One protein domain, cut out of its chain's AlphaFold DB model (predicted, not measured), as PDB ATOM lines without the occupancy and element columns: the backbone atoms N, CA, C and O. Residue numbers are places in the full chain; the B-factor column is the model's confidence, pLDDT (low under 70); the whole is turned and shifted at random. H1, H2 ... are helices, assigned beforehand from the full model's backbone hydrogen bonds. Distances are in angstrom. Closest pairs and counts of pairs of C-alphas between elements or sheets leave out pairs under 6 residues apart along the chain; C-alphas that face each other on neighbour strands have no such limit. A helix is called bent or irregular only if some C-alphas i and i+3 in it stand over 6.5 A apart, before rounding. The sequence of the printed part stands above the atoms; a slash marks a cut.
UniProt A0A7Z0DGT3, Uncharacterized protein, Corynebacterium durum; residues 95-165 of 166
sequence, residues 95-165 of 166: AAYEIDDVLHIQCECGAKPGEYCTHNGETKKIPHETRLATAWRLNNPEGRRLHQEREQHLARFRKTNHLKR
ATOM      1  N   ALA A  95      16.118  13.702 -39.567       73.81
ATOM      2  CA  ALA A  95      14.761  14.235 -39.638       73.81
ATOM      3  C   ALA A  95      13.710  13.182 -40.038       73.81
ATOM      4  O   ALA A  95      12.606  13.193 -39.506       73.81
ATOM      5  N   ALA A  96      14.037  12.237 -40.926       79.38
ATOM      6  CA  ALA A  96      13.107  11.179 -41.324       79.38
ATOM      7  C   ALA A  96      12.882  10.139 -40.212       79.38
ATOM      8  O   ALA A  96      11.817   9.529 -40.152       79.38
ATOM      9  N   TYR A  97      13.867   9.948 -39.331       84.00
ATOM     10  CA  TYR A  97      13.776   9.074 -38.159       84.00
ATOM     11  C   TYR A  97      13.173   9.772 -36.926       84.00
ATOM     12  O   TYR A  97      12.804   9.109 -35.959       84.00
ATOM     13  N   GLU A  98      12.999  11.090 -36.978       82.50
ATOM     14  CA  GLU A  98      12.339  11.889 -35.938       82.50
ATOM     15  C   GLU A  98      10.833  12.085 -36.182       82.50
ATOM     16  O   GLU A  98      10.098  12.485 -35.268       82.50
ATOM     17  N   ILE A  99      10.351  11.823 -37.403       84.56
ATOM     18  CA  ILE A  99       8.924  11.922 -37.743       84.56
ATOM     19  C   ILE A  99       8.133  10.967 -36.860       84.56
ATOM     20  O   ILE A  99       8.438   9.777 -36.787       84.56
ATOM     21  N   ASP A 100       7.114  11.506 -36.190       85.81
ATOM     22  CA  ASP A 100       6.203  10.753 -35.329       85.81
ATOM     23  C   ASP A 100       6.922   9.794 -34.359       85.81
ATOM     24  O   ASP A 100       6.394   8.738 -34.031       85.81
ATOM     25  N   ASP A 101       8.130  10.136 -33.891       81.81
ATOM     26  CA  ASP A 101       8.912   9.310 -32.955       81.81
ATOM     27  C   ASP A 101       9.225   7.889 -33.494       81.81
ATOM     28  O   ASP A 101       9.320   6.914 -32.742       81.81
ATOM     29  N   VAL A 102       9.357   7.751 -34.821       88.69
ATOM     30  CA  VAL A 102       9.511   6.461 -35.520       88.69
ATOM     31  C   VAL A 102      10.753   5.674 -35.093       88.69
ATOM     32  O   VAL A 102      10.718   4.440 -35.087       88.69
ATOM     33  N   LEU A 103      11.833   6.350 -34.685       86.25
ATOM     34  CA  LEU A 103      13.063   5.697 -34.227       86.25
ATOM     35  C   LEU A 103      12.842   4.815 -32.988       86.25
ATOM     36  O   LEU A 103      13.545   3.824 -32.811       86.25
ATOM     37  N   HIS A 104      11.834   5.095 -32.163       85.38
ATOM     38  CA  HIS A 104      11.543   4.289 -30.976       85.38
ATOM     39  C   HIS A 104      10.621   3.095 -31.245       85.38
ATOM     40  O   HIS A 104      10.336   2.306 -30.347       85.38
ATOM     41  N   ILE A 105      10.161   2.925 -32.481       85.38
ATOM     42  CA  ILE A 105       9.321   1.794 -32.872       85.38
ATOM     43  C   ILE A 105      10.203   0.693 -33.426       85.38
ATOM     44  O   ILE A 105      11.101   0.970 -34.210       85.38
ATOM     45  N   GLN A 106       9.963  -0.559 -33.053       89.56
ATOM     46  CA  GLN A 106      10.672  -1.682 -33.657       89.56
ATOM     47  C   GLN A 106      10.294  -1.829 -35.139       89.56
ATOM     48  O   GLN A 106       9.122  -1.747 -35.505       89.56
ATOM     49  N   CYS A 107      11.287  -2.067 -35.994       88.25
ATOM     50  CA  CYS A 107      11.070  -2.292 -37.417       88.25
ATOM     51  C   CYS A 107      11.028  -3.786 -37.756       88.25
ATOM     52  O   CYS A 107      11.793  -4.575 -37.208       88.25
ATOM     53  N   GLU A 108      10.245  -4.158 -38.768       88.81
ATOM     54  CA  GLU A 108      10.228  -5.523 -39.323       88.81
ATOM     55  C   GLU A 108      11.567  -5.951 -39.942       88.81
ATOM     56  O   GLU A 108      11.845  -7.141 -40.041       88.81
ATOM     57  N   CYS A 109      12.446  -5.002 -40.292       83.69
ATOM     58  CA  CYS A 109      13.811  -5.309 -40.727       83.69
ATOM     59  C   CYS A 109      14.740  -5.739 -39.577       83.69
ATOM     60  O   CYS A 109      15.941  -5.863 -39.784       83.69
ATOM     61  N   GLY A 110      14.217  -5.889 -38.356       85.50
ATOM     62  CA  GLY A 110      14.978  -6.276 -37.168       85.50
ATOM     63  C   GLY A 110      15.608  -5.112 -36.399       85.50
ATOM     64  O   GLY A 110      16.090  -5.333 -35.293       85.50
ATOM     65  N   ALA A 111      15.558  -3.884 -36.930       83.31
ATOM     66  CA  ALA A 111      16.071  -2.702 -36.236       83.31
ATOM     67  C   ALA A 111      15.283  -2.448 -34.941       83.31
ATOM     68  O   ALA A 111      14.051  -2.305 -34.959       83.31
ATOM     69  N   LYS A 112      16.005  -2.399 -33.822       84.81
ATOM     70  CA  LYS A 112      15.452  -2.152 -32.488       84.81
ATOM     71  C   LYS A 112      15.095  -0.669 -32.304       84.81
ATOM     72  O   LYS A 112      15.514   0.184 -33.093       84.81
ATOM     73  N   PRO A 113      14.312  -0.326 -31.266       83.81
ATOM     74  CA  PRO A 113      14.162   1.061 -30.836       83.81
ATOM     75  C   PRO A 113      15.529   1.737 -30.649       83.81
ATOM     76  O   PRO A 113      16.422   1.160 -30.035       83.81
ATOM     77  N   GLY A 114      15.697   2.935 -31.205       78.56
ATOM     78  CA  GLY A 114      16.969   3.667 -31.221       78.56
ATOM     79  C   GLY A 114      17.890   3.325 -32.399       78.56
ATOM     80  O   GLY A 114      18.781   4.108 -32.710       78.56
ATOM     81  N   GLU A 115      17.672   2.206 -33.097       83.19
ATOM     82  CA  GLU A 115      18.494   1.798 -34.241       83.19
ATOM     83  C   GLU A 115      17.900   2.273 -35.572       83.19
ATOM     84  O   GLU A 115      16.681   2.251 -35.790       83.19
ATOM     85  N   TYR A 116      18.775   2.638 -36.510       84.75
ATOM     86  CA  TYR A 116      18.381   2.931 -37.884       84.75
ATOM     87  C   TYR A 116      17.955   1.666 -38.632       84.75
ATOM     88  O   TYR A 116      18.408   0.559 -38.352       84.75
ATOM     89  N   CYS A 117      17.079   1.828 -39.623       84.94
ATOM     90  CA  CYS A 117      16.713   0.721 -40.497       84.94
ATOM     91  C   CYS A 117      17.882   0.365 -41.415       84.94
ATOM     92  O   CYS A 117      18.583   1.251 -41.903       84.94
ATOM     93  N   THR A 118      18.039  -0.923 -41.711       83.00
ATOM     94  CA  THR A 118      19.077  -1.427 -42.615       83.00
ATOM     95  C   THR A 118      18.476  -2.252 -43.754       83.00
ATOM     96  O   THR A 118      17.403  -2.839 -43.615       83.00
ATOM     97  N   HIS A 119      19.145  -2.272 -44.904       76.81
ATOM     98  CA  HIS A 119      18.832  -3.132 -46.044       76.81
ATOM     99  C   HIS A 119      20.143  -3.646 -46.636       76.81
ATOM    100  O   HIS A 119      21.027  -2.852 -46.930       76.81
ATOM    101  N   ASN A 120      20.287  -4.967 -46.770       77.56
ATOM    102  CA  ASN A 120      21.523  -5.618 -47.230       77.56
ATOM    103  C   ASN A 120      22.781  -5.203 -46.437       77.56
ATOM    104  O   ASN A 120      23.858  -5.058 -46.998       77.56
ATOM    105  N   GLY A 121      22.635  -4.993 -45.124       71.50
ATOM    106  CA  GLY A 121      23.729  -4.554 -44.250       71.50
ATOM    107  C   GLY A 121      24.008  -3.047 -44.276       71.50
ATOM    108  O   GLY A 121      24.757  -2.564 -43.434       71.50
ATOM    109  N   GLU A 122      23.362  -2.288 -45.162       76.81
ATOM    110  CA  GLU A 122      23.546  -0.841 -45.278       76.81
ATOM    111  C   GLU A 122      22.437  -0.070 -44.564       76.81
ATOM    112  O   GLU A 122      21.262  -0.441 -44.610       76.81
ATOM    113  N   THR A 123      22.786   1.039 -43.910       82.06
ATOM    114  CA  THR A 123      21.807   1.925 -43.271       82.06
ATOM    115  C   THR A 123      20.954   2.642 -44.313       82.06
ATOM    116  O   THR A 123      21.462   3.291 -45.225       82.06
ATOM    117  N   LYS A 124      19.631   2.581 -44.152       81.44
ATOM    118  CA  LYS A 124      18.697   3.298 -45.019       81.44
ATOM    119  C   LYS A 124      18.622   4.770 -44.647       81.44
ATOM    120  O   LYS A 124      18.478   5.123 -43.475       81.44
ATOM    121  N   LYS A 125      18.559   5.610 -45.682       80.56
ATOM    122  CA  LYS A 125      18.330   7.057 -45.574       80.56
ATOM    123  C   LYS A 125      17.051   7.400 -44.808       80.56
ATOM    124  O   LYS A 125      17.054   8.327 -44.012       80.56
ATOM    125  N   ILE A 126      15.978   6.645 -45.022       86.12
ATOM    126  CA  ILE A 126      14.693   6.817 -44.330       86.12
ATOM    127  C   ILE A 126      14.268   5.496 -43.672       86.12
ATOM    128  O   ILE A 126      14.671   4.431 -44.161       86.12
ATOM    129  N   PRO A 127      13.460   5.531 -42.596       87.56
ATOM    130  CA  PRO A 127      12.925   4.308 -42.015       87.56
ATOM    131  C   PRO A 127      12.063   3.538 -43.024       87.56
ATOM    132  O   PRO A 127      11.520   4.112 -43.968       87.56
ATOM    133  N   HIS A 128      11.913   2.227 -42.823       88.25
ATOM    134  CA  HIS A 128      10.982   1.441 -43.632       88.25
ATOM    135  C   HIS A 128       9.556   1.979 -43.513       88.25
ATOM    136  O   HIS A 128       9.122   2.387 -42.434       88.25
ATOM    137  N   GLU A 129       8.814   1.910 -44.620       87.50
ATOM    138  CA  GLU A 129       7.428   2.373 -44.705       87.50
ATOM    139  C   GLU A 129       6.549   1.757 -43.613       87.50
ATOM    140  O   GLU A 129       5.763   2.460 -42.986       87.50
ATOM    141  N   THR A 130       6.733   0.473 -43.296       89.56
ATOM    142  CA  THR A 130       5.957  -0.201 -42.245       89.56
ATOM    143  C   THR A 130       6.234   0.372 -40.853       89.56
ATOM    144  O   THR A 130       5.310   0.520 -40.045       89.56
ATOM    145  N   ARG A 131       7.478   0.791 -40.585       91.00
ATOM    146  CA  ARG A 131       7.865   1.492 -39.351       91.00
ATOM    147  C   ARG A 131       7.230   2.881 -39.296       91.00
ATOM    148  O   ARG A 131       6.635   3.224 -38.279       91.00
ATOM    149  N   LEU A 132       7.281   3.632 -40.399       89.38
ATOM    150  CA  LEU A 132       6.662   4.958 -40.530       89.38
ATOM    151  C   LEU A 132       5.139   4.905 -40.368       89.38
ATOM    152  O   LEU A 132       4.577   5.643 -39.567       89.38
ATOM    153  N   ALA A 133       4.462   3.987 -41.055       87.38
ATOM    154  CA  ALA A 133       3.017   3.804 -40.950       87.38
ATOM    155  C   ALA A 133       2.594   3.406 -39.529       87.38
ATOM    156  O   ALA A 133       1.517   3.770 -39.054       87.38
ATOM    157  N   THR A 134       3.433   2.649 -38.823       90.19
ATOM    158  CA  THR A 134       3.194   2.301 -37.418       90.19
ATOM    159  C   THR A 134       3.417   3.504 -36.504       90.19
ATOM    160  O   THR A 134       2.575   3.762 -35.647       90.19
ATOM    161  N   ALA A 135       4.464   4.296 -36.736       89.81
ATOM    162  CA  ALA A 135       4.707   5.551 -36.027       89.81
ATOM    163  C   ALA A 135       3.558   6.531 -36.174       89.81
ATOM    164  O   ALA A 135       3.014   6.997 -35.176       89.81
ATOM    165  N   TRP A 136       3.099   6.740 -37.398       88.31
ATOM    166  CA  TRP A 136       1.962   7.600 -37.664       88.31
ATOM    167  C   TRP A 136       0.694   7.108 -36.947       88.31
ATOM    168  O   TRP A 136       0.040   7.870 -36.239       88.31
ATOM    169  N   ARG A 137       0.378   5.807 -37.019       89.62
ATOM    170  CA  ARG A 137      -0.797   5.243 -36.327       89.62
ATOM    171  C   ARG A 137      -0.743   5.368 -34.806       89.62
ATOM    172  O   ARG A 137      -1.801   5.426 -34.188       89.62
ATOM    173  N   LEU A 138       0.442   5.346 -34.197       86.31
ATOM    174  CA  LEU A 138       0.594   5.313 -32.737       86.31
ATOM    175  C   LEU A 138       0.874   6.691 -32.129       86.31
ATOM    176  O   LEU A 138       0.343   7.023 -31.067       86.31
ATOM    177  N   ASN A 139       1.675   7.510 -32.797       86.12
ATOM    178  CA  ASN A 139       2.232   8.731 -32.226       86.12
ATOM    179  C   ASN A 139       1.564   9.994 -32.785       86.12
ATOM    180  O   ASN A 139       1.384  10.948 -32.020       86.12
ATOM    181  N   ASN A 140       1.075   9.970 -34.030       86.38
ATOM    182  CA  ASN A 140       0.350  11.089 -34.628       86.38
ATOM    183  C   ASN A 140      -1.121  11.141 -34.142       86.38
ATOM    184  O   ASN A 140      -1.816  10.123 -34.198       86.38
ATOM    185  N   PRO A 141      -1.642  12.290 -33.656       82.81
ATOM    186  CA  PRO A 141      -3.030  12.401 -33.197       82.81
ATOM    187  C   PRO A 141      -4.074  12.060 -34.265       82.81
ATOM    188  O   PRO A 141      -5.050  11.367 -33.967       82.81
ATOM    189  N   GLU A 142      -3.863  12.510 -35.500       86.88
ATOM    190  CA  GLU A 142      -4.762  12.226 -36.616       86.88
ATOM    191  C   GLU A 142      -4.667  10.756 -37.027       86.88
ATOM    192  O   GLU A 142      -5.693  10.083 -37.166       86.88
ATOM    193  N   GLY A 143      -3.443  10.229 -37.116       82.69
ATOM    194  CA  GLY A 143      -3.208   8.822 -37.432       82.69
ATOM    195  C   GLY A 143      -3.840   7.864 -36.428       82.69
ATOM    196  O   GLY A 143      -4.491   6.890 -36.821       82.69
ATOM    197  N   ARG A 144      -3.750   8.182 -35.131       88.31
ATOM    198  CA  ARG A 144      -4.450   7.442 -34.071       88.31
ATOM    199  C   ARG A 144      -5.960   7.445 -34.271       88.31
ATOM    200  O   ARG A 144      -6.577   6.385 -34.183       88.31
ATOM    201  N   ARG A 145      -6.554   8.616 -34.528       90.94
ATOM    202  CA  ARG A 145      -8.007   8.756 -34.722       90.94
ATOM    203  C   ARG A 145      -8.483   7.895 -35.891       90.94
ATOM    204  O   ARG A 145      -9.374   7.069 -35.713       90.94
ATOM    205  N   LEU A 146      -7.842   8.030 -37.051       88.12
ATOM    206  CA  LEU A 146      -8.199   7.278 -38.258       88.12
ATOM    207  C   LEU A 146      -8.021   5.766 -38.069       88.12
ATOM    208  O   LEU A 146      -8.853   4.976 -38.520       88.12
ATOM    209  N   HIS A 147      -6.973   5.342 -37.356       89.00
ATOM    210  CA  HIS A 147      -6.787   3.932 -37.034       89.00
ATOM    211  C   HIS A 147      -7.909   3.395 -36.134       89.00
ATOM    212  O   HIS A 147      -8.463   2.334 -36.422       89.00
ATOM    213  N   GLN A 148      -8.287   4.136 -35.088       89.88
ATOM    214  CA  GLN A 148      -9.368   3.750 -34.178       89.88
ATOM    215  C   GLN A 148     -10.725   3.682 -34.889       89.88
ATOM    216  O   GLN A 148     -11.462   2.715 -34.699       89.88
ATOM    217  N   GLU A 149     -11.044   4.662 -35.735       91.00
ATOM    218  CA  GLU A 149     -12.276   4.676 -36.536       91.00
ATOM    219  C   GLU A 149     -12.358   3.456 -37.459       91.00
ATOM    220  O   GLU A 149     -13.393   2.784 -37.520       91.00
ATOM    221  N   ARG A 150     -11.247   3.108 -38.119       89.44
ATOM    222  CA  ARG A 150     -11.157   1.909 -38.959       89.44
ATOM    223  C   ARG A 150     -11.384   0.628 -38.156       89.44
ATOM    224  O   ARG A 150     -12.171  -0.214 -38.586       89.44
ATOM    225  N   GLU A 151     -10.745   0.469 -36.998       89.69
ATOM    226  CA  GLU A 151     -10.928  -0.724 -36.157       89.69
ATOM    227  C   GLU A 151     -12.368  -0.844 -35.638       89.69
ATOM    228  O   GLU A 151     -12.953  -1.929 -35.657       89.69
ATOM    229  N   GLN A 152     -12.994   0.273 -35.250       89.50
ATOM    230  CA  GLN A 152     -14.405   0.299 -34.856       89.50
ATOM    231  C   GLN A 152     -15.329  -0.094 -36.014       89.50
ATOM    232  O   GLN A 152     -16.269  -0.872 -35.825       89.50
ATOM    233  N   HIS A 153     -15.054   0.412 -37.218       89.12
ATOM    234  CA  HIS A 153     -15.786   0.052 -38.426       89.12
ATOM    235  C   HIS A 153     -15.651  -1.451 -38.722       89.12
ATOM    236  O   HIS A 153     -16.659  -2.144 -38.866       89.12
ATOM    237  N   LEU A 154     -14.430  -1.992 -38.720       88.19
ATOM    238  CA  LEU A 154     -14.174  -3.420 -38.941       88.19
ATOM    239  C   LEU A 154     -14.846  -4.302 -37.878       88.19
ATOM    240  O   LEU A 154     -15.429  -5.336 -38.211       88.19
ATOM    241  N   ALA A 155     -14.825  -3.890 -36.609       86.44
ATOM    242  CA  ALA A 155     -15.509  -4.597 -35.531       86.44
ATOM    243  C   ALA A 155     -17.031  -4.637 -35.740       86.44
ATOM    244  O   ALA A 155     -17.654  -5.683 -35.526       86.44
ATOM    245  N   ARG A 156     -17.637  -3.534 -36.202       84.75
ATOM    246  CA  ARG A 156     -19.064  -3.496 -36.561       84.75
ATOM    247  C   ARG A 156     -19.374  -4.463 -37.697       84.75
ATOM    248  O   ARG A 156     -20.287  -5.269 -37.538       84.75
ATOM    249  N   PHE A 157     -18.584  -4.446 -38.774       81.06
ATOM    250  CA  PHE A 157     -18.743  -5.354 -39.919       81.06
ATOM    251  C   PHE A 157     -18.617  -6.832 -39.529       81.06
ATOM    252  O   PHE A 157     -19.434  -7.656 -39.939       81.06
ATOM    253  N   ARG A 158     -17.634  -7.187 -38.690       83.00
ATOM    254  CA  ARG A 158     -17.472  -8.564 -38.186       83.00
ATOM    255  C   ARG A 158     -18.693  -9.027 -37.390       83.00
ATOM    256  O   ARG A 158     -19.154 -10.147 -37.591       83.00
ATOM    257  N   LYS A 159     -19.256  -8.163 -36.538       74.19
ATOM    258  CA  LYS A 159     -20.484  -8.465 -35.781       74.19
ATOM    259  C   LYS A 159     -21.700  -8.647 -36.694       74.19
ATOM    260  O   LYS A 159     -22.469  -9.580 -36.490       74.19
ATOM    261  N   THR A 160     -21.858  -7.807 -37.719       71.81
ATOM    262  CA  THR A 160     -22.987  -7.915 -38.664       71.81
ATOM    263  C   THR A 160     -22.889  -9.157 -39.547       71.81
ATOM    264  O   THR A 160     -23.892  -9.829 -39.766       71.81
ATOM    265  N   ASN A 161     -21.688  -9.517 -40.008       66.69
ATOM    266  CA  ASN A 161     -21.485 -10.739 -40.790       66.69
ATOM    267  C   ASN A 161     -21.653 -12.020 -39.958       66.69
ATOM    268  O   ASN A 161     -22.100 -13.029 -40.495       66.69
ATOM    269  N   HIS A 162     -21.359 -11.986 -38.653       58.59
ATOM    270  CA  HIS A 162     -21.661 -13.106 -37.756       58.59
ATOM    271  C   HIS A 162     -23.166 -13.320 -37.548       58.59
ATOM    272  O   HIS A 162     -23.591 -14.461 -37.390       58.59
ATOM    273  N   LEU A 163     -23.965 -12.249 -37.571       57.88
ATOM    274  CA  LEU A 163     -25.425 -12.316 -37.442       57.88
ATOM    275  C   LEU A 163     -26.121 -12.805 -38.721       57.88
ATOM    276  O   LEU A 163     -27.165 -13.428 -38.625       57.88
ATOM    277  N   LYS A 164     -25.535 -12.570 -39.903       56.09
ATOM    278  CA  LYS A 164     -26.056 -13.063 -41.195       56.09
ATOM    279  C   LYS A 164     -25.726 -14.533 -41.496       56.09
ATOM    280  O   LYS A 164     -26.164 -15.052 -42.515       56.09
ATOM    281  N   ARG A 165     -24.895 -15.175 -40.670       56.78
ATOM    282  CA  ARG A 165     -24.444 -16.572 -40.831       56.78
ATOM    283  C   ARG A 165     -25.132 -17.553 -39.865       56.78
ATOM    284  O   ARG A 165     -24.692 -18.695 -39.770       56.78
TER     285      ARG A 165
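Overview. This is residues 95 to 165 of the 166 residues of an uncharacterized protein of Corynebacterium durum (UniProt A0A7Z0DGT3). A small head, made of two short helices, H1 and H2, and the long looping stretch of residues 105 to 128 between them, has a long helical arm, H3, which meets H2 at a corner. Residues 149 to 165, of which 149 to 163 belong to H3, stick out free of the rest, and this arm makes much of the length. The printed part has 71 residues with three named helices, in the order H1, H2, H3, and no named strand; the class is all helix. The whole is only just loose, close to extended, with a radius of gyration of the C-alphas of 16.2 A, and its C-alphas span 51 by 26 by 15 A.

Along the chain. H1 holds residues 95 to 104 and begins with C-alpha 95 at (14.761, 14.235, -39.638). It is irregular: C-alphas 100 and 103 are 8.6 A apart, against about 5 A in a regular helix. Residues 105 to 128 follow with no named element; within them, residues 118 to 119 pair with residues 122 to 123, antiparallel, as a short pairing. H2 holds residues 129 to 139, 14.9 A from first to last C-alpha, and begins with C-alpha 129 at (7.428, 2.373, -44.705). H3, the longest helix, holds residues 141 to 163, 33.6 A from first to last C-alpha, and ends with C-alpha 163 at (-25.425, -12.316, -37.442).

Arrangement. H1 and H2 touch, and their closest C-alphas, those of Val 102 and Ala 135, are 4.9 A apart. They run the same way at a steep tilt of 68 degrees, only just short of about perpendicular. H2 and H3 touch only at the corner by their link, where their closest C-alphas, those of Arg 137 and Gly 143, are 4.5 A apart. H3 touches H2 with residues 143 to 147 alone. The lines of H2 and H3 stand about perpendicular, at 85 degrees. H1 and H3 are apart. In H2 and H3 every O i to N i+4 pair is within hydrogen-bond range; in H1 1 of 6 such pairs is, beside 4 of 7 O i to N i+3 pairs.

Size, cuts and confidence. The outline is elongated, and the two C-alphas farthest apart, those of Glu 122 and Lys 164, are 51.2 A from each other. Without residues 149 to 165, the body of 54 residues spans 36 by 20 by 15 A, with a radius of gyration of 11.0 A. The printed part has no cut. The link from H1 to H2 is long, with 24 residues, and the link from H2 to H3 is tight, with 1 residue. The mean pLDDT of the printed part is 83.1, and residues 161 to 165 are under 70.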